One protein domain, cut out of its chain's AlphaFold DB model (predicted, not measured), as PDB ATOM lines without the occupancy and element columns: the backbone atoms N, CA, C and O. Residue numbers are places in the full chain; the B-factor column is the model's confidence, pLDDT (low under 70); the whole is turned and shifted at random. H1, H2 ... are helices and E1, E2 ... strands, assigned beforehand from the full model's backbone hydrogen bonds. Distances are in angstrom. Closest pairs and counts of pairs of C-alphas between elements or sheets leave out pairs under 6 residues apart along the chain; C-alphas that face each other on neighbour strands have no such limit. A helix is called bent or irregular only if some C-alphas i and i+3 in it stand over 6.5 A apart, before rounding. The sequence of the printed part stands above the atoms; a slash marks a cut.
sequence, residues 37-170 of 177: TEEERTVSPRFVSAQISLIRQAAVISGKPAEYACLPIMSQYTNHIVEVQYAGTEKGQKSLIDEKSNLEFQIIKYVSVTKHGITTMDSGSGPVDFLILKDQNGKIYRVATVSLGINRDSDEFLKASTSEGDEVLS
ATOM      1  N   THR A  37      -1.752 -33.740  20.381       92.88
ATOM      2  CA  THR A  37      -0.909 -33.260  21.480       92.88
ATOM      3  C   THR A  37      -1.686 -32.229  22.272       92.88
ATOM      4  O   THR A  37      -2.578 -31.587  21.727       92.88
ATOM      5  N   GLU A  38      -1.311 -32.032  23.525       94.88
ATOM      6  CA  GLU A  38      -1.883 -30.989  24.367       94.88
ATOM      7  C   GLU A  38      -0.780 -30.175  25.037       94.88
ATOM      8  O   GLU A  38       0.318 -30.682  25.281       94.88
ATOM      9  N   GLU A  39      -1.087 -28.919  25.318       95.00
ATOM     10  CA  GLU A  39      -0.207 -27.982  26.000       95.00
ATOM     11  C   GLU A  39      -1.024 -27.203  27.030       95.00
ATOM     12  O   GLU A  39      -2.069 -26.638  26.703       95.00
ATOM     13  N   GLU A  40      -0.560 -27.191  28.279       94.31
ATOM     14  CA  GLU A  40      -1.133 -26.325  29.307       94.31
ATOM     15  C   GLU A  40      -0.653 -24.893  29.071       94.31
ATOM     16  O   GLU A  40       0.539 -24.637  28.888       94.31
ATOM     17  N   ARG A  41      -1.602 -23.968  29.048       90.88
ATOM     18  CA  ARG A  41      -1.400 -22.554  28.782       90.88
ATOM     19  C   ARG A  41      -1.599 -21.749  30.056       90.88
ATOM     20  O   ARG A  41      -2.429 -22.088  30.901       90.88
ATOM     21  N   THR A  42      -0.876 -20.641  30.159       90.00
ATOM     22  CA  THR A  42      -1.085 -19.671  31.231       90.00
ATOM     23  C   THR A  42      -2.386 -18.918  30.987       90.00
ATOM     24  O   THR A  42      -2.589 -18.356  29.915       90.00
ATOM     25  N   VAL A  43      -3.262 -18.915  31.990       89.50
ATOM     26  CA  VAL A  43      -4.483 -18.105  31.989       89.50
ATOM     27  C   VAL A  43      -4.103 -16.651  32.251       89.50
ATOM     28  O   VAL A  43      -3.336 -16.381  33.177       89.50
ATOM     29  N   SER A  44      -4.656 -15.725  31.469       87.81
ATOM     30  CA  SER A  44      -4.484 -14.286  31.686       87.81
ATOM     31  C   SER A  44      -4.809 -13.910  33.144       87.81
ATOM     32  O   SER A  44      -5.833 -14.369  33.668       87.81
ATOM     33  N   PRO A  45      -4.001 -13.060  33.811       87.12
ATOM     34  CA  PRO A  45      -4.203 -12.670  35.208       87.12
ATOM     35  C   PRO A  45      -5.624 -12.188  35.524       87.12
ATOM     36  O   PRO A  45      -6.135 -12.473  36.607       87.12
ATOM     37  N   ARG A  46      -6.292 -11.540  34.558       87.88
ATOM     38  CA  ARG A  46      -7.677 -11.056  34.683       87.88
ATOM     39  C   ARG A  46      -8.695 -12.162  34.979       87.88
ATOM     40  O   ARG A  46      -9.740 -11.901  35.567       87.88
ATOM     41  N   PHE A  47      -8.381 -13.400  34.595       90.00
ATOM     42  CA  PHE A  47      -9.256 -14.561  34.744       90.00
ATOM     43  C   PHE A  47      -8.845 -15.532  35.850       90.00
ATOM     44  O   PHE A  47      -9.621 -16.424  36.185       90.00
ATOM     45  N   VAL A  48      -7.665 -15.364  36.457       86.25
ATOM     46  CA  VAL A  48      -7.165 -16.277  37.503       86.25
ATOM     47  C   VAL A  48      -8.086 -16.300  38.728       86.25
ATOM     48  O   VAL A  48      -8.269 -17.345  39.347       86.25
ATOM     49  N   SER A  49      -8.684 -15.159  39.068       87.69
ATOM     50  CA  SER A  49      -9.645 -15.014  40.169       87.69
ATOM     51  C   SER A  49     -11.088 -14.837  39.696       87.69
ATOM     52  O   SER A  49     -11.952 -14.501  40.506       87.69
ATOM     53  N   ALA A  50     -11.361 -15.031  38.404       92.06
ATOM     54  CA  ALA A  50     -12.691 -14.802  37.864       92.06
ATOM     55  C   ALA A  50     -13.675 -15.884  38.311       92.06
ATOM     56  O   ALA A  50     -13.377 -17.083  38.268       92.06
ATOM     57  N   GLN A  51     -14.878 -15.447  38.677       94.44
ATOM     58  CA  GLN A  51     -16.002 -16.340  38.909       94.44
ATOM     59  C   GLN A  51     -16.736 -16.543  37.586       94.44
ATOM     60  O   GLN A  51     -17.238 -15.591  36.991       94.44
ATOM     61  N   ILE A  52     -16.797 -17.782  37.113       94.81
ATOM     62  CA  ILE A  52     -17.512 -18.131  35.889       94.81
ATOM     63  C   ILE A  52     -18.927 -18.577  36.249       94.81
ATOM     64  O   ILE A  52     -19.118 -19.369  37.171       94.81
ATOM     65  N   SER A  53     -19.925 -18.100  35.516       94.50
ATOM     66  CA  SER A  53     -21.329 -18.483  35.700       94.50
ATOM     67  C   SER A  53     -22.017 -18.702  34.358       94.50
ATOM     68  O   SER A  53     -21.548 -18.237  33.319       94.50
ATOM     69  N   LEU A  54     -23.122 -19.445  34.381       93.00
ATOM     70  CA  LEU A  54     -23.981 -19.609  33.213       93.00
ATOM     71  C   LEU A  54     -24.796 -18.333  32.990       93.00
ATOM     72  O   LEU A  54     -25.288 -17.746  33.949       93.00
ATOM     73  N   ILE A  55     -24.973 -17.960  31.726       91.69
ATOM     74  CA  ILE A  55     -25.919 -16.914  31.286       91.69
ATOM     75  C   ILE A  55     -27.044 -17.476  30.412       91.69
ATOM     76  O   ILE A  55     -27.936 -16.760  29.966       91.69
ATOM     77  N   ARG A  56     -26.959 -18.769  30.077       89.75
ATOM     78  CA  ARG A  56     -27.931 -19.503  29.266       89.75
ATOM     79  C   ARG A  56     -27.915 -20.977  29.643       89.75
ATOM     80  O   ARG A  56     -27.043 -21.449  30.373       89.75
ATOM     81  N   GLN A  57     -28.899 -21.710  29.136       92.12
ATOM     82  CA  GLN A  57     -28.926 -23.158  29.274       92.12
ATOM     83  C   GLN A  57     -27.793 -23.800  28.461       92.12
ATOM     84  O   GLN A  57     -27.578 -23.464  27.299       92.12
ATOM     85  N   ALA A  58     -27.124 -24.775  29.064       92.56
ATOM     86  CA  ALA A  58     -26.097 -25.605  28.458       92.56
ATOM     87  C   ALA A  58     -26.347 -27.083  28.793       92.56
ATOM     88  O   ALA A  58     -27.160 -27.432  29.655       92.56
ATOM     89  N   ALA A  59     -25.645 -27.975  28.107       93.81
ATOM     90  CA  ALA A  59     -25.672 -29.403  28.360       93.81
ATOM     91  C   ALA A  59     -24.343 -29.863  28.961       93.81
ATOM     92  O   ALA A  59     -23.269 -29.603  28.428       93.81
ATOM     93  N   VAL A  60     -24.421 -30.624  30.048       95.38
ATOM     94  CA  VAL A  60     -23.302 -31.408  30.566       95.38
ATOM     95  C   VAL A  60     -23.361 -32.791  29.943       95.38
ATOM     96  O   VAL A  60     -24.361 -33.503  30.078       95.38
ATOM     97  N   ILE A  61     -22.266 -33.185  29.308       95.00
ATOM     98  CA  ILE A  61     -22.039 -34.528  28.790       95.00
ATOM     99  C   ILE A  61     -21.057 -35.236  29.718       95.00
ATOM    100  O   ILE A  61     -19.904 -34.822  29.847       95.00
ATOM    101  N   SER A  62     -21.506 -36.314  30.355       95.00
ATOM    102  CA  SER A  62     -20.693 -37.158  31.229       95.00
ATOM    103  C   SER A  62     -20.330 -38.473  30.532       95.00
ATOM    104  O   SER A  62     -21.200 -39.239  30.107       95.00
ATOM    105  N   GLY A  63     -19.034 -38.760  30.435       91.69
ATOM    106  CA  GLY A  63     -18.501 -39.973  29.819       91.69
ATOM    107  C   GLY A  63     -16.989 -39.913  29.606       91.69
ATOM    108  O   GLY A  63     -16.357 -38.872  29.769       91.69
ATOM    109  N   LYS A  64     -16.379 -41.044  29.234       88.19
ATOM    110  CA  LYS A  64     -14.955 -41.052  28.866       88.19
ATOM    111  C   LYS A  64     -14.749 -40.238  27.578       88.19
ATOM    112  O   LYS A  64     -15.446 -40.520  26.599       88.19
ATOM    113  N   PRO A  65     -13.795 -39.292  27.531       86.38
ATOM    114  CA  PRO A  65     -13.529 -38.496  26.336       86.38
ATOM    115  C   PRO A  65     -12.788 -39.347  25.296       86.38
ATOM    116  O   PRO A  65     -11.564 -39.338  25.233       86.38
ATOM    117  N   ALA A  66     -13.526 -40.127  24.499       85.50
ATOM    118  CA  ALA A  66     -12.947 -41.115  23.583       85.50
ATOM    119  C   ALA A  66     -11.931 -40.509  22.598       85.50
ATOM    120  O   ALA A  66     -10.896 -41.119  22.345       85.50
ATOM    121  N   GLU A  67     -12.202 -39.303  22.095       85.81
ATOM    122  CA  GLU A  67     -11.309 -38.573  21.187       85.81
ATOM    123  C   GLU A  67      -9.961 -38.222  21.839       85.81
ATOM    124  O   GLU A  67      -8.910 -38.356  21.217       85.81
ATOM    125  N   TYR A  68      -9.981 -37.848  23.120       91.06
ATOM    126  CA  TYR A  68      -8.809 -37.392  23.875       91.06
ATOM    127  C   TYR A  68      -8.280 -38.443  24.854       91.06
ATOM    128  O   TYR A  68      -7.476 -38.138  25.730       91.06
ATOM    129  N   ALA A  69      -8.692 -39.703  24.709       92.06
ATOM    130  CA  ALA A  69      -8.323 -40.774  25.631       92.06
ATOM    131  C   ALA A  69      -6.807 -41.046  25.674       92.06
ATOM    132  O   ALA A  69      -6.313 -41.582  26.662       92.06
ATOM    133  N   CYS A  70      -6.071 -40.682  24.617       92.00
ATOM    134  CA  CYS A  70      -4.616 -40.821  24.549       92.00
ATOM    135  C   CYS A  70      -3.830 -39.631  25.125       92.00
ATOM    136  O   CYS A  70      -2.601 -39.689  25.154       92.00
ATOM    137  N   LEU A  71      -4.514 -38.573  25.573       94.56
ATOM    138  CA  LEU A  71      -3.904 -37.364  26.116       94.56
ATOM    139  C   LEU A  71      -3.876 -37.392  27.657       94.56
ATOM    140  O   LEU A  71      -4.921 -37.629  28.270       94.56
ATOM    141  N   PRO A  72      -2.726 -37.176  28.319       93.56
ATOM    142  CA  PRO A  72      -2.601 -37.345  29.768       93.56
ATOM    143  C   PRO A  72      -3.454 -36.391  30.616       93.56
ATOM    144  O   PRO A  72      -3.908 -36.809  31.678       93.56
ATOM    145  N   ILE A  73      -3.683 -35.152  30.187       94.50
ATOM    146  CA  ILE A  73      -4.483 -34.130  30.871       94.50
ATOM    147  C   ILE A  73      -5.945 -34.273  30.443       94.50
ATOM    148  O   ILE A  73      -6.808 -34.530  31.284       94.50
ATOM    149  N   MET A  74      -6.239 -34.180  29.144       94.62
ATOM    150  CA  MET A  74      -7.624 -34.172  28.656       94.62
ATOM    151  C   MET A  74      -8.386 -35.480  28.912       94.62
ATOM    152  O   MET A  74      -9.606 -35.442  29.084       94.62
ATOM    153  N   SER A  75      -7.705 -36.630  29.006       94.00
ATOM    154  CA  SER A  75      -8.356 -37.910  29.333       94.00
ATOM    155  C   SER A  75      -8.951 -37.971  30.746       94.00
ATOM    156  O   SER A  75      -9.808 -38.818  31.007       94.00
ATOM    157  N   GLN A  76      -8.533 -37.076  31.648       94.19
ATOM    158  CA  GLN A  76      -8.970 -37.056  33.046       94.19
ATOM    159  C   GLN A  76     -10.343 -36.394  33.228       94.19
ATOM    160  O   GLN A  76     -11.029 -36.654  34.217       94.19
ATOM    161  N   TYR A  77     -10.774 -35.556  32.280       93.94
ATOM    162  CA  TYR A  77     -11.986 -34.747  32.415       93.94
ATOM    163  C   TYR A  77     -13.181 -35.401  31.725       93.94
ATOM    164  O   TYR A  77     -13.418 -35.259  30.523       93.94
ATOM    165  N   THR A  78     -13.966 -36.125  32.520       94.62
ATOM    166  CA  THR A  78     -15.111 -36.906  32.035       94.62
ATOM    167  C   THR A  78     -16.393 -36.101  31.868       94.62
ATOM    168  O   THR A  78     -17.378 -36.646  31.382       94.62
ATOM    169  N   ASN A  79     -16.430 -34.839  32.299       95.62
ATOM    170  CA  ASN A  79     -17.570 -33.955  32.067       95.62
ATOM    171  C   ASN A  79     -17.165 -32.871  31.074       95.62
ATOM    172  O   ASN A  79     -16.130 -32.236  31.264       95.62
ATOM    173  N   HIS A  80     -17.978 -32.648  30.050       93.56
ATOM    174  CA  HIS A  80     -17.829 -31.542  29.106       93.56
ATOM    175  C   HIS A  80     -19.116 -30.720  29.117       93.56
ATOM    176  O   HIS A  80     -20.194 -31.303  29.030       93.56
ATOM    177  N   ILE A  81     -19.013 -29.399  29.253       93.31
ATOM    178  CA  ILE A  81     -20.142 -28.492  29.023       93.31
ATOM    179  C   ILE A  81     -20.120 -28.062  27.561       93.31
ATOM    180  O   ILE A  81     -19.115 -27.551  27.079       93.31
ATOM    181  N   VAL A  82     -21.234 -28.271  26.880       90.56
ATOM    182  CA  VAL A  82     -21.468 -27.846  25.501       90.56
ATOM    183  C   VAL A  82     -22.802 -27.124  25.437       90.56
ATOM    184  O   VAL A  82     -23.637 -27.256  26.332       90.56
ATOM    185  N   GLU A  83     -23.056 -26.405  24.360       88.56
ATOM    186  CA  GLU A  83     -24.399 -25.891  24.125       88.56
ATOM    187  C   GLU A  83     -25.409 -27.006  23.893       88.56
ATOM    188  O   GLU A  83     -25.102 -28.094  23.390       88.56
ATOM    189  N   VAL A  84     -26.667 -26.690  24.186       89.38
ATOM    190  CA  VAL A  84     -27.785 -27.622  24.035       89.38
ATOM    191  C   VAL A  84     -27.902 -28.151  22.602       89.38
ATOM    192  O   VAL A  84     -28.166 -29.341  22.420       89.38
ATOM    193  N   GLN A  85     -27.656 -27.315  21.587       85.88
ATOM    194  CA  GLN A  85     -27.762 -27.716  20.179       85.88
ATOM    195  C   GLN A  85     -26.740 -28.790  19.775       85.88
ATOM    196  O   GLN A  85     -27.066 -29.688  18.997       85.88
ATOM    197  N   TYR A  86     -25.540 -28.765  20.364       85.19
ATOM    198  CA  TYR A  86     -24.483 -29.744  20.096       85.19
ATOM    199  C   TYR A  86     -24.591 -30.995  20.974       85.19
ATOM    200  O   TYR A  86     -23.972 -32.019  20.687       85.19
ATOM    201  N   ALA A  87     -25.430 -30.978  22.014       87.31
ATOM    202  CA  ALA A  87     -25.599 -32.131  22.892       87.31
ATOM    203  C   ALA A  87     -26.042 -33.388  22.124       87.31
ATOM    204  O   ALA A  87     -25.635 -34.492  22.476       87.31
ATOM    205  N   GLY A  88     -26.850 -33.247  21.067       83.81
ATOM    206  CA  GLY A  88     -27.396 -34.371  20.295       83.81
ATOM    207  C   GLY A  88     -26.345 -35.247  19.603       83.81
ATOM    208  O   GLY A  88     -26.555 -36.454  19.474       83.81
ATOM    209  N   THR A  89     -25.207 -34.674  19.209       84.06
ATOM    210  CA  THR A  89     -24.118 -35.389  18.520       84.06
ATOM    211  C   THR A  89     -23.142 -36.067  19.481       84.06
ATOM    212  O   THR A  89     -22.351 -36.916  19.070       84.06
ATOM    213  N   GLU A  90     -23.219 -35.739  20.771       85.81
ATOM    214  CA  GLU A  90     -22.288 -36.208  21.790       85.81
ATOM    215  C   GLU A  90     -22.669 -37.575  22.378       85.81
ATOM    216  O   GLU A  90     -23.838 -37.900  22.639       85.81
ATOM    217  N   LYS A  91     -21.647 -38.392  22.652       86.19
ATOM    218  CA  LYS A  91     -21.796 -39.693  23.320       86.19
ATOM    219  C   LYS A  91     -21.630 -39.523  24.829       86.19
ATOM    220  O   LYS A  91     -20.647 -38.951  25.282       86.19
ATOM    221  N   GLY A  92     -22.547 -40.086  25.611       89.06
ATOM    222  CA  GLY A  92     -22.502 -40.025  27.075       89.06
ATOM    223  C   GLY A  92     -23.859 -39.722  27.698       89.06
ATOM    224  O   GLY A  92     -24.856 -39.535  26.990       89.06
ATOM    225  N   GLN A  93     -23.883 -39.692  29.031       92.50
ATOM    226  CA  GLN A  93     -25.044 -39.245  29.792       92.50
ATOM    227  C   GLN A  93     -25.164 -37.729  29.666       92.50
ATOM    228  O   GLN A  93     -24.171 -37.018  29.785       92.50
ATOM    229  N   LYS A  94     -26.381 -37.248  29.420       94.62
ATOM    230  CA  LYS A  94     -26.662 -35.835  29.173       94.62
ATOM    231  C   LYS A  94     -27.529 -35.286  30.294       94.62
ATOM    232  O   LYS A  94     -28.501 -35.930  30.686       94.62
ATOM    233  N   SER A  95     -27.203 -34.098  30.772       95.19
ATOM    234  CA  SER A  95     -28.045 -33.334  31.693       95.19
ATOM    235  C   SER A  95     -27.999 -31.863  31.323       95.19
ATOM    236  O   SER A  95     -26.947 -31.373  30.923       95.19
ATOM    237  N   LEU A  96     -29.115 -31.159  31.473       95.00
ATOM    238  CA  LEU A  96     -29.174 -29.722  31.231       95.00
ATOM    239  C   LEU A  96     -28.837 -28.959  32.513       95.00
ATOM    240  O   LEU A  96     -29.240 -29.365  33.603       95.00
ATOM    241  N   ILE A  97     -28.102 -27.864  32.356       94.31
ATOM    242  CA  ILE A  97     -27.792 -26.881  33.396       94.31
ATOM    243  C   ILE A  97     -28.140 -25.495  32.860       94.31
ATOM    244  O   ILE A  97     -28.052 -25.259  31.661       94.31
ATOM    245  N   ASP A  98     -28.562 -24.585  33.724       93.38
ATOM    246  CA  ASP A  98     -28.901 -23.205  33.369       93.38
ATOM    247  C   ASP A  98     -28.580 -22.259  34.537       93.38
ATOM    248  O   ASP A  98     -28.055 -22.687  35.566       93.38
ATOM    249  N   GLU A  99     -28.912 -20.977  34.406       89.19
ATOM    250  CA  GLU A  99     -28.712 -19.969  35.459       89.19
ATOM    251  C   GLU A  99     -29.350 -20.362  36.803       89.19
ATOM    252  O   GLU A  99     -28.809 -20.061  37.863       89.19
ATOM    253  N   LYS A 100     -30.473 -21.094  36.786       90.94
ATOM    254  CA  LYS A 100     -31.194 -21.502  38.004       90.94
ATOM    255  C   LYS A 100     -30.487 -22.625  38.752       90.94
ATOM    256  O   LYS A 100     -30.832 -22.895  39.902       90.94
ATOM    257  N   SER A 101     -29.509 -23.278  38.123       88.12
ATOM    258  CA  SER A 101     -28.660 -24.261  38.793       88.12
ATOM    259  C   SER A 101     -27.728 -23.638  39.835       88.12
ATOM    260  O   SER A 101     -27.212 -24.377  40.674       88.12
ATOM    261  N   ASN A 102     -27.531 -22.309  39.814       87.31
ATOM    262  CA  ASN A 102     -26.605 -21.581  40.692       87.31
ATOM    263  C   ASN A 102     -25.205 -22.222  40.728       87.31
ATOM    264  O   ASN A 102     -24.558 -22.292  41.775       87.31
ATOM    265  N   LEU A 103     -24.759 -22.768  39.594       93.31
ATOM    266  CA  LEU A 103     -23.404 -23.277  39.450       93.31
ATOM    267  C   LEU A 103     -22.456 -22.109  39.228       93.31
ATOM    268  O   LEU A 103     -22.644 -21.300  38.318       93.31
ATOM    269  N   GLU A 104     -21.419 -22.072  40.051       94.81
ATOM    270  CA  GLU A 104     -20.330 -21.129  39.904       94.81
ATOM    271  C   GLU A 104     -19.044 -21.919  39.704       94.81
ATOM    272  O   GLU A 104     -18.782 -22.900  40.405       94.81
ATOM    273  N   PHE A 105     -18.228 -21.485  38.752       95.88
ATOM    274  CA  PHE A 105     -17.017 -22.191  38.379       95.88
ATOM    275  C   PHE A 105     -15.779 -21.318  38.514       95.88
ATOM    276  O   PHE A 105     -15.818 -20.108  38.312       95.88
ATOM    277  N   GLN A 106     -14.660 -21.970  38.795       95.19
ATOM    278  CA  GLN A 106     -13.327 -21.383  38.740       95.19
ATOM    279  C   GLN A 106     -12.548 -22.014  37.593       95.19
ATOM    280  O   GLN A 106     -12.610 -23.233  37.395       95.19
ATOM    281  N   ILE A 107     -11.790 -21.201  36.859       94.31
ATOM    282  CA  ILE A 107     -10.843 -21.707  35.866       94.31
ATOM    283  C   ILE A 107      -9.654 -22.298  36.621       94.31
ATOM    284  O   ILE A 107      -8.963 -21.597  37.354       94.31
ATOM    285  N   ILE A 108      -9.412 -23.596  36.443       93.75
ATOM    286  CA  ILE A 108      -8.276 -24.284  37.068       93.75
ATOM    287  C   ILE A 108      -7.154 -24.587  36.080       93.75
ATOM    288  O   ILE A 108      -6.015 -24.732  36.512       93.75
ATOM    289  N   LYS A 109      -7.461 -24.697  34.779       93.62
ATOM    290  CA  LYS A 109      -6.474 -24.846  33.699       93.62
ATOM    291  C   LYS A 109      -7.001 -24.287  32.384       93.62
ATOM    292  O   LYS A 109      -8.209 -24.285  32.150       93.62
ATOM    293  N   TYR A 110      -6.073 -23.927  31.506       93.12
ATOM    294  CA  TYR A 110      -6.328 -23.667  30.096       93.12
ATOM    295  C   TYR A 110      -5.452 -24.598  29.259       93.12
ATOM    296  O   TYR A 110      -4.257 -24.723  29.523       93.12
ATOM    297  N   VAL A 111      -6.047 -25.336  28.323       94.06
ATOM    298  CA  VAL A 111      -5.364 -26.410  27.587       94.06
ATOM    299  C   VAL A 111      -5.621 -26.258  26.095       94.06
ATOM    300  O   VAL A 111      -6.767 -26.311  25.660       94.06
ATOM    301  N   SER A 112      -4.553 -26.137  25.311       93.19
ATOM    302  CA  SER A 112      -4.607 -26.165  23.847       93.19
ATOM    303  C   SER A 112      -4.403 -27.591  23.347       93.19
ATOM    304  O   SER A 112      -3.398 -28.217  23.686       93.19
ATOM    305  N   VAL A 113      -5.302 -28.102  22.507       92.62
ATOM    306  CA  VAL A 113      -5.195 -29.433  21.889       92.62
ATOM    307  C   VAL A 113      -4.979 -29.306  20.386       92.62
ATOM    308  O   VAL A 113      -5.827 -28.784  19.671       92.62
ATOM    309  N   THR A 114      -3.879 -29.857  19.880       91.00
ATOM    310  CA  THR A 114      -3.529 -29.826  18.453       91.00
ATOM    311  C   THR A 114      -3.629 -31.218  17.850       91.00
ATOM    312  O   THR A 114      -3.013 -32.159  18.352       91.00
ATOM    313  N   LYS A 115      -4.370 -31.351  16.745       90.50
ATOM    314  CA  LYS A 115      -4.451 -32.579  15.941       90.50
ATOM    315  C   LYS A 115      -3.316 -32.633  14.914       90.50
ATOM    316  O   LYS A 115      -2.919 -31.607  14.369       90.50
ATOM    317  N   HIS A 116      -2.810 -33.830  14.629       88.62
ATOM    318  CA  HIS A 116      -1.644 -34.079  13.779       88.62
ATOM    319  C   HIS A 116      -1.910 -35.127  12.696       88.62
ATOM    320  O   HIS A 116      -2.868 -35.903  12.750       88.62
ATOM    321  N   GLY A 117      -0.986 -35.179  11.736       84.88
ATOM    322  CA  GLY A 117      -0.971 -36.171  10.665       84.88
ATOM    323  C   GLY A 117      -2.024 -35.914   9.591       84.88
ATOM    324  O   GLY A 117      -2.633 -34.856   9.528       84.88
ATOM    325  N   ILE A 118      -2.253 -36.908   8.739       83.62
ATOM    326  CA  ILE A 118      -3.166 -36.833   7.590       83.62
ATOM    327  C   ILE A 118      -4.624 -36.595   8.007       83.62
ATOM    328  O   ILE A 118      -5.425 -36.084   7.236       83.62
ATOM    329  N   THR A 119      -4.961 -36.916   9.257       79.62
ATOM    330  CA  THR A 119      -6.304 -36.717   9.814       79.62
ATOM    331  C   THR A 119      -6.667 -35.246  10.053       79.62
ATOM    332  O   THR A 119      -7.809 -34.960  10.419       79.62
ATOM    333  N   THR A 120      -5.730 -34.313   9.854       80.75
ATOM    334  CA  THR A 120      -6.001 -32.867   9.875       80.75
ATOM    335  C   THR A 120      -6.615 -32.355   8.576       80.75
ATOM    336  O   THR A 120      -7.160 -31.262   8.582       80.75
ATOM    337  N   MET A 121      -6.586 -33.113   7.472       73.56
ATOM    338  CA  MET A 121      -7.115 -32.645   6.179       73.56
ATOM    339  C   MET A 121      -8.610 -32.290   6.225       73.56
ATOM    340  O   MET A 121      -9.041 -31.395   5.505       73.56
ATOM    341  N   ASP A 122      -9.366 -32.937   7.116       65.00
ATOM    342  CA  ASP A 122     -10.807 -32.721   7.296       65.00
ATOM    343  C   ASP A 122     -11.138 -31.860   8.529       65.00
ATOM    344  O   ASP A 122     -12.302 -31.675   8.878       65.00
ATOM    345  N   SER A 123     -10.132 -31.385   9.264       60.22
ATOM    346  CA  SER A 123     -10.308 -30.646  10.518       60.22
ATOM    347  C   SER A 123      -9.618 -29.297  10.372       60.22
ATOM    348  O   SER A 123      -8.417 -29.260  10.128       60.22
ATOM    349  N   GLY A 124     -10.377 -28.201  10.470       58.94
ATOM    350  CA  GLY A 124      -9.867 -26.837  10.294       58.94
ATOM    351  C   GLY A 124      -8.533 -26.579  11.009       58.94
ATOM    352  O   GLY A 124      -8.202 -27.204  12.017       58.94
ATOM    353  N   SER A 125      -7.736 -25.669  10.456       50.78
ATOM    354  CA  SER A 125      -6.378 -25.410  10.927       50.78
ATOM    355  C   SER A 125      -6.382 -24.681  12.272       50.78
ATOM    356  O   SER A 125      -6.635 -23.479  12.313       50.78
ATOM    357  N   GLY A 126      -6.048 -25.377  13.355       71.00
ATOM    358  CA  GLY A 126      -5.725 -24.726  14.623       71.00
ATOM    359  C   GLY A 126      -5.770 -25.658  15.829       71.00
ATOM    360  O   GLY A 126      -6.388 -26.725  15.764       71.00
ATOM    361  N   PRO A 127      -5.098 -25.287  16.931       85.44
ATOM    362  CA  PRO A 127      -5.392 -25.885  18.222       85.44
ATOM    363  C   PRO A 127      -6.851 -25.596  18.604       85.44
ATOM    364  O   PRO A 127      -7.374 -24.520  18.323       85.44
ATOM    365  N   VAL A 128      -7.499 -26.559  19.251       88.19
ATOM    366  CA  VAL A 128      -8.760 -26.329  19.954       88.19
ATOM    367  C   VAL A 128      -8.421 -26.061  21.405       88.19
ATOM    368  O   VAL A 128      -7.819 -26.901  22.077       88.19
ATOM    369  N   ASP A 129      -8.807 -24.889  21.870       90.06
ATOM    370  CA  ASP A 129      -8.544 -24.454  23.224       90.06
ATOM    371  C   ASP A 129      -9.694 -24.836  24.160       90.06
ATOM    372  O   ASP A 129     -10.874 -24.778  23.803       90.06
ATOM    373  N   PHE A 130      -9.339 -25.253  25.374       92.81
ATOM    374  CA  PHE A 130     -10.267 -25.710  26.397       92.81
ATOM    375  C   PHE A 130     -10.010 -25.013  27.724       92.81
ATOM    376  O   PHE A 130      -8.893 -25.031  28.245       92.81
ATOM    377  N   LEU A 131     -11.075 -24.503  28.334       93.94
ATOM    378  CA  LEU A 131     -11.086 -24.166  29.751       93.94
ATOM    379  C   LEU A 131     -11.414 -25.413  30.564       93.94
ATOM    380  O   LEU A 131     -12.358 -26.148  30.260       93.94
ATOM    381  N   ILE A 132     -10.652 -25.627  31.629       95.88
ATOM    382  CA  ILE A 132     -10.978 -26.600  32.660       95.88
ATOM    383  C   ILE A 132     -11.552 -25.834  33.841       95.88
ATOM    384  O   ILE A 132     -10.875 -25.015  34.463       95.88
ATOM    385  N   LEU A 133     -12.812 -26.117  34.131       96.19
ATOM    386  CA  LEU A 133     -13.621 -25.450  35.130       96.19
ATOM    387  C   LEU A 133     -13.867 -26.384  36.311       96.19
ATOM    388  O   LEU A 133     -14.128 -27.574  36.124       96.19
ATOM    389  N   LYS A 134     -13.830 -25.848  37.526       96.81
ATOM    390  CA  LYS A 134     -14.205 -26.560  38.750       96.81
ATOM    391  C   LYS A 134     -15.387 -25.857  39.397       96.81
ATOM    392  O   LYS A 134     -15.294 -24.659  39.646       96.81
ATOM    393  N   ASP A 135     -16.467 -26.586  39.659       96.25
ATOM    394  CA  ASP A 135     -17.620 -26.031  40.372       96.25
ATOM    395  C   ASP A 135     -17.398 -25.968  41.892       96.25
ATOM    396  O   ASP A 135     -16.445 -26.541  42.439       96.25
ATOM    397  N   GLN A 136     -18.316 -25.299  42.590       94.81
ATOM    398  CA  GLN A 136     -18.298 -25.163  44.046       94.81
ATOM    399  C   GLN A 136     -18.370 -26.502  44.806       94.81
ATOM    400  O   GLN A 136     -17.964 -26.579  45.965       94.81
ATOM    401  N   ASN A 137     -18.849 -27.573  44.163       94.94
ATOM    402  CA  ASN A 137     -18.933 -28.922  44.732       94.94
ATOM    403  C   ASN A 137     -17.683 -29.765  44.421       94.94
ATOM    404  O   ASN A 137     -17.593 -30.930  44.812       94.94
ATOM    405  N   GLY A 138     -16.709 -29.191  43.712       95.06
ATOM    406  CA  GLY A 138     -15.457 -29.827  43.336       95.06
ATOM    407  C   GLY A 138     -15.516 -30.687  42.076       95.06
ATOM    408  O   GLY A 138     -14.518 -31.342  41.760       95.06
ATOM    409  N   LYS A 139     -16.630 -30.692  41.338       95.75
ATOM    410  CA  LYS A 139     -16.734 -31.400  40.059       95.75
ATOM    411  C   LYS A 139     -16.032 -30.595  38.968       95.75
ATOM    412  O   LYS A 139     -16.105 -29.371  38.929       95.75
ATOM    413  N   ILE A 140     -15.326 -31.309  38.095       96.88
ATOM    414  CA  ILE A 140     -14.490 -30.717  37.050       96.88
ATOM    415  C   ILE A 140     -15.131 -30.940  35.685       96.88
ATOM    416  O   ILE A 140     -15.637 -32.032  35.392       96.88
ATOM    417  N   TYR A 141     -15.067 -29.903  34.861       95.81
ATOM    418  CA  TYR A 141     -15.629 -29.829  33.526       95.81
ATOM    419  C   TYR A 141     -14.574 -29.299  32.564       95.81
ATOM    420  O   TYR A 141     -13.828 -28.388  32.899       95.81
ATOM    421  N   ARG A 142     -14.529 -29.841  31.352       94.69
ATOM    422  CA  ARG A 142     -13.869 -29.184  30.218       94.69
ATOM    423  C   ARG A 142     -14.906 -28.400  29.422       94.69
ATOM    424  O   ARG A 142     -16.059 -28.823  29.395       94.69
ATOM    425  N   VAL A 143     -14.507 -27.310  28.783       93.00
ATOM    426  CA  VAL A 143     -15.341 -26.505  27.876       93.00
ATOM    427  C   VAL A 143     -14.456 -26.013  26.742       93.00
ATOM    428  O   VAL A 143     -13.420 -25.413  27.016       93.00
ATOM    429  N   ALA A 144     -14.821 -26.282  25.491       89.75
ATOM    430  CA  ALA A 144     -14.096 -25.735  24.346       89.75
ATOM    431  C   ALA A 144     -14.390 -24.235  24.194       89.75
ATOM    432  O   ALA A 144     -15.552 -23.838  24.170       89.75
ATOM    433  N   THR A 145     -13.357 -23.404  24.051       84.81
ATOM    434  CA  THR A 145     -13.527 -21.958  23.818       84.81
ATOM    435  C   THR A 145     -13.963 -21.667  22.387       84.81
ATOM    436  O   THR A 145     -14.760 -20.767  22.160       84.81
ATOM    437  N   VAL A 146     -13.516 -22.483  21.424       70.69
ATOM    438  CA  VAL A 146     -13.915 -22.387  20.007       70.69
ATOM    439  C   VAL A 146     -15.413 -22.638  19.822       70.69
ATOM    440  O   VAL A 146     -16.028 -22.074  18.921       70.69
ATOM    441  N   SER A 147     -16.013 -23.464  20.683       60.53
ATOM    442  CA  SER A 147     -17.451 -23.722  20.648       60.53
ATOM    443  C   SER A 147     -18.277 -22.496  21.009       60.53
ATOM    444  O   SER A 147     -19.419 -22.464  20.605       60.53
ATOM    445  N   LEU A 148     -17.714 -21.480  21.673       58.47
ATOM    446  CA  LEU A 148     -18.460 -20.302  22.120       58.47
ATOM    447  C   LEU A 148     -18.848 -19.320  20.991       58.47
ATOM    448  O   LEU A 148     -19.323 -18.227  21.288       58.47
ATOM    449  N   GLY A 149     -18.624 -19.622  19.702       47.78
ATOM    450  CA  GLY A 149     -18.884 -18.620  18.657       47.78
ATOM    451  C   GLY A 149     -18.818 -19.059  17.200       47.78
ATOM    452  O   GLY A 149     -18.214 -18.362  16.385       47.78
ATOM    453  N   ILE A 150     -19.516 -20.135  16.831       49.94
ATOM    454  CA  ILE A 150     -19.945 -20.309  15.431       49.94
ATOM    455  C   ILE A 150     -21.231 -19.495  15.180       49.94
ATOM    456  O   ILE A 150     -21.390 -18.903  14.114       49.94
ATOM    457  N   ASN A 151     -22.084 -19.357  16.196       56.50
ATOM    458  CA  ASN A 151     -23.219 -18.442  16.260       56.50
ATOM    459  C   ASN A 151     -23.106 -17.577  17.527       56.50
ATOM    460  O   ASN A 151     -23.587 -17.965  18.588       56.50
ATOM    461  N   ARG A 152     -22.509 -16.381  17.415       57.41
ATOM    462  CA  ARG A 152     -22.315 -15.434  18.540       57.41
ATOM    463  C   ARG A 152     -23.541 -15.300  19.456       57.41
ATOM    464  O   ARG A 152     -23.418 -15.343  20.670       57.41
ATOM    465  N   ASP A 153     -24.735 -15.224  18.871       59.88
ATOM    466  CA  ASP A 153     -25.966 -15.015  19.635       59.88
ATOM    467  C   ASP A 153     -26.479 -16.256  20.381       59.88
ATOM    468  O   ASP A 153     -27.341 -16.099  21.246       59.88
ATOM    469  N   SER A 154     -26.026 -17.475  20.060       62.00
ATOM    470  CA  SER A 154     -26.458 -18.725  20.716       62.00
ATOM    471  C   SER A 154     -25.354 -19.457  21.465       62.00
ATOM    472  O   SER A 154     -25.670 -20.224  22.376       62.00
ATOM    473  N   ASP A 155     -24.101 -19.198  21.105       67.75
ATOM    474  CA  ASP A 155     -22.959 -19.996  21.538       67.75
ATOM    475  C   ASP A 155     -22.292 -19.443  22.809       67.75
ATOM    476  O   ASP A 155     -21.531 -20.112  23.506       67.75
ATOM    477  N   GLU A 156     -22.677 -18.233  23.197       83.31
ATOM    478  CA  GLU A 156     -22.268 -17.582  24.431       83.31
ATOM    479  C   GLU A 156     -23.187 -17.996  25.597       83.31
ATOM    480  O   GLU A 156     -24.272 -17.443  25.809       83.31
ATOM    481  N   PHE A 157     -22.763 -19.000  26.371       87.56
ATOM    482  CA  PHE A 157     -23.513 -19.509  27.533       87.56
ATOM    483  C   PHE A 157     -22.794 -19.335  28.876       87.56
ATOM    484  O   PHE A 157     -23.377 -19.650  29.916       87.56
ATOM    485  N   LEU A 158     -21.567 -18.803  28.877       91.12
ATOM    486  CA  LEU A 158     -20.791 -18.503  30.083       91.12
ATOM    487  C   LEU A 158     -20.428 -17.020  30.150       91.12
ATOM    488  O   LEU A 158     -20.147 -16.392  29.132       91.12
ATOM    489  N   LYS A 159     -20.352 -16.486  31.367       92.56
ATOM    490  CA  LYS A 159     -19.728 -15.192  31.659       92.56
ATOM    491  C   LYS A 159     -18.683 -15.325  32.755       92.56
ATOM    492  O   LYS A 159     -18.827 -16.164  33.643       92.56
ATOM    493  N   ALA A 160     -17.676 -14.469  32.710       93.38
ATOM    494  CA  ALA A 160     -16.713 -14.256  33.773       93.38
ATOM    495  C   ALA A 160     -17.018 -12.952  34.507       93.38
ATOM    496  O   ALA A 160     -17.077 -11.894  33.889       93.38
ATOM    497  N   SER A 161     -17.135 -13.021  35.825       94.00
ATOM    498  CA  SER A 161     -17.092 -11.858  36.706       94.00
ATOM    499  C   SER A 161     -15.655 -11.663  37.177       94.00
ATOM    500  O   SER A 161     -15.121 -12.479  37.934       94.00
ATOM    501  N   THR A 162     -15.018 -10.604  36.687       90.62
ATOM    502  CA  THR A 162     -13.627 -10.233  36.989       90.62
ATOM    503  C   THR A 162     -13.582  -8.977  37.865       90.62
ATOM    504  O   THR A 162     -14.605  -8.335  38.106       90.62
ATOM    505  N   SER A 163     -12.392  -8.567  38.312       87.25
ATOM    506  CA  SER A 163     -12.215  -7.266  38.977       87.25
ATOM    507  C   SER A 163     -12.493  -6.063  38.068       87.25
ATOM    508  O   SER A 163     -12.711  -4.964  38.569       87.25
ATOM    509  N   GLU A 164     -12.463  -6.258  36.749       87.00
ATOM    510  CA  GLU A 164     -12.682  -5.217  35.738       87.00
ATOM    511  C   GLU A 164     -14.151  -5.140  35.285       87.00
ATOM    512  O   GLU A 164     -14.546  -4.175  34.632       87.00
ATOM    513  N   GLY A 165     -14.973  -6.123  35.669       89.88
ATOM    514  CA  GLY A 165     -16.387  -6.221  35.320       89.88
ATOM    515  C   GLY A 165     -16.796  -7.618  34.855       89.88
ATOM    516  O   GLY A 165     -16.001  -8.564  34.874       89.88
ATOM    517  N   ASP A 166     -18.056  -7.724  34.440       91.06
ATOM    518  CA  ASP A 166     -18.623  -8.929  33.837       91.06
ATOM    519  C   ASP A 166     -18.338  -8.947  32.324       91.06
ATOM    520  O   ASP A 166     -18.671  -7.998  31.613       91.06
ATOM    521  N   GLU A 167     -17.775 -10.047  31.824       90.44
ATOM    522  CA  GLU A 167     -17.510 -10.290  30.402       90.44
ATOM    523  C   GLU A 167     -18.146 -11.616  29.976       90.44
ATOM    524  O   GLU A 167     -17.978 -12.646  30.631       90.44
ATOM    525  N   VAL A 168     -18.879 -11.606  28.864       89.62
ATOM    526  CA  VAL A 168     -19.380 -12.832  28.240       89.62
ATOM    527  C   VAL A 168     -18.218 -13.552  27.561       89.62
ATOM    528  O   VAL A 168     -17.452 -12.938  26.821       89.62
ATOM    529  N   LEU A 169     -18.073 -14.849  27.828       87.88
ATOM    530  CA  LEU A 169     -16.993 -15.644  27.258       87.88
ATOM    531  C   LEU A 169     -17.332 -16.030  25.816       87.88
ATOM    532  O   LEU A 169     -18.351 -16.676  25.577       87.88
ATOM    533  N   SER A 170     -16.442 -15.692  24.887       82.94
ATOM    534  CA  SER A 170     -16.544 -16.003  23.459       82.94
ATOM    535  C   SER A 170     -15.210 -16.563  22.929       82.94
ATOM    536  O   SER A 170     -14.208 -16.560  23.652       82.94
TER     537      SER A 170
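Overview. This is residues 37 to 170 of the 177 residues of an uncharacterized protein of Bdellovibrio sp. SKB1291214 (UniProt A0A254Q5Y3). Picture a sandwich of two crossed sheets, only partly face to face: a large, strongly twisted sheet built along the long bent strand E6, and a small sheet, E4, E3 and E5, whose edge strand E4 packs on E8 of the large one. E2, E9 and E10 branch from E6 before its bend, E1 lies beside it after the bend, and the loop residues 117 to 122 stick out. Look for 134 printed residues with four short helices and ten strands, in the order E1 H1 E2 E3 E4 H2 E5 E6 E7 E8 H3 H4 E9 E10. The small sheet runs E4 E3 E5 and is antiparallel, the neighbour pairs of the branched one are antiparallel too, and the class is mixed, helices and strands. The whole is compact, with a radius of gyration of the C-alphas of 14.5 A and spans of 43 by 32 by 30 A.

Arrangement. Start at E1, residues 37 to 41, antiparallel to E6, residues 104 to 115, with N 39 and O 112 2.9 A apart. H1, residues 45 to 48, stands at the sheet's level, 3.0 A in height. E2, residues 51 to 54, lies on the same side of E6 as E1, with N 52 and O 105 2.8 A apart. E6 bends by 63 degrees at residue 108; E2 is beside its residues 104 to 106 and E1 beside 110 to 114. Cross next to the small sheet: E3, residues 58 to 62, is the inner strand, antiparallel to E4, residues 79 to 83, with N 59 and O 82 2.8 A apart, and to E5, residues 93 to 97, with N 60 and O 95 2.8 A apart. H2, residues 84 to 87, is on this sheet, over E3, at a height of 8.4 A. E4, H2 and E5 make a split strand-helix-strand unit, with E3 between its two strands and a right-handed crossover. Back in the large sheet, E6, E7, residues 128 to 135, and E8, residues 140 to 144, form a meander, each strand the antiparallel neighbour of the one before. Look at N 111 and O 130, 2.9 A apart, and N 131 and O 143, 2.8 A apart. In the sandwich, two sheets face to face, the strands of one stand at 78 degrees to those of the other; the closest C-alphas of E4 and E8 are those of His 80 and Arg 142, 4.7 A apart. H3, residues 146 to 149, only grazes the large sheet. H3 and H4, residues 152 to 155, touch only at the corner, and only just, with 3 pairs of C-alphas within 8 A, the closest Leu 148 and Asp 155, 4.5 A. E9, residues 158 to 162, is antiparallel to E2, with N 53 and O 159 2.9 A apart, and forms a hairpin with E10, residues 165 to 168, where N 160 and O 167 are 2.8 A apart. The four helices are too short for any O i to N i+4 pair; the one O i to N i+3 pair is within hydrogen-bond range in H1 and H2, not in H3 and H4.

Along the chain. Find C-alpha 37 at (-0.909, -33.260, 21.480), where E1 begins, 13.0 A long. E6 begins at C-alpha 104, (-20.330, -21.129, 39.904), and runs 30.9 A; E7 runs 22.3 A and E8 13.7 A. E3 measures 13.1 A, and E4 and E5 13.2 A each. E10 ends at C-alpha 168, (-19.380, -12.832, 28.240).

Size, cuts and confidence. The two C-alphas farthest apart are those of Lys 100 and Ile 118, 44.1 A. The printed part has no cut. The long links are E3 to E4, 16 residues, and E6 to E7, 12 residues. Read the B-factor column for a mean pLDDT of the printed part of 87.5; residues 122 to 125 and 147 to 155 are under 70.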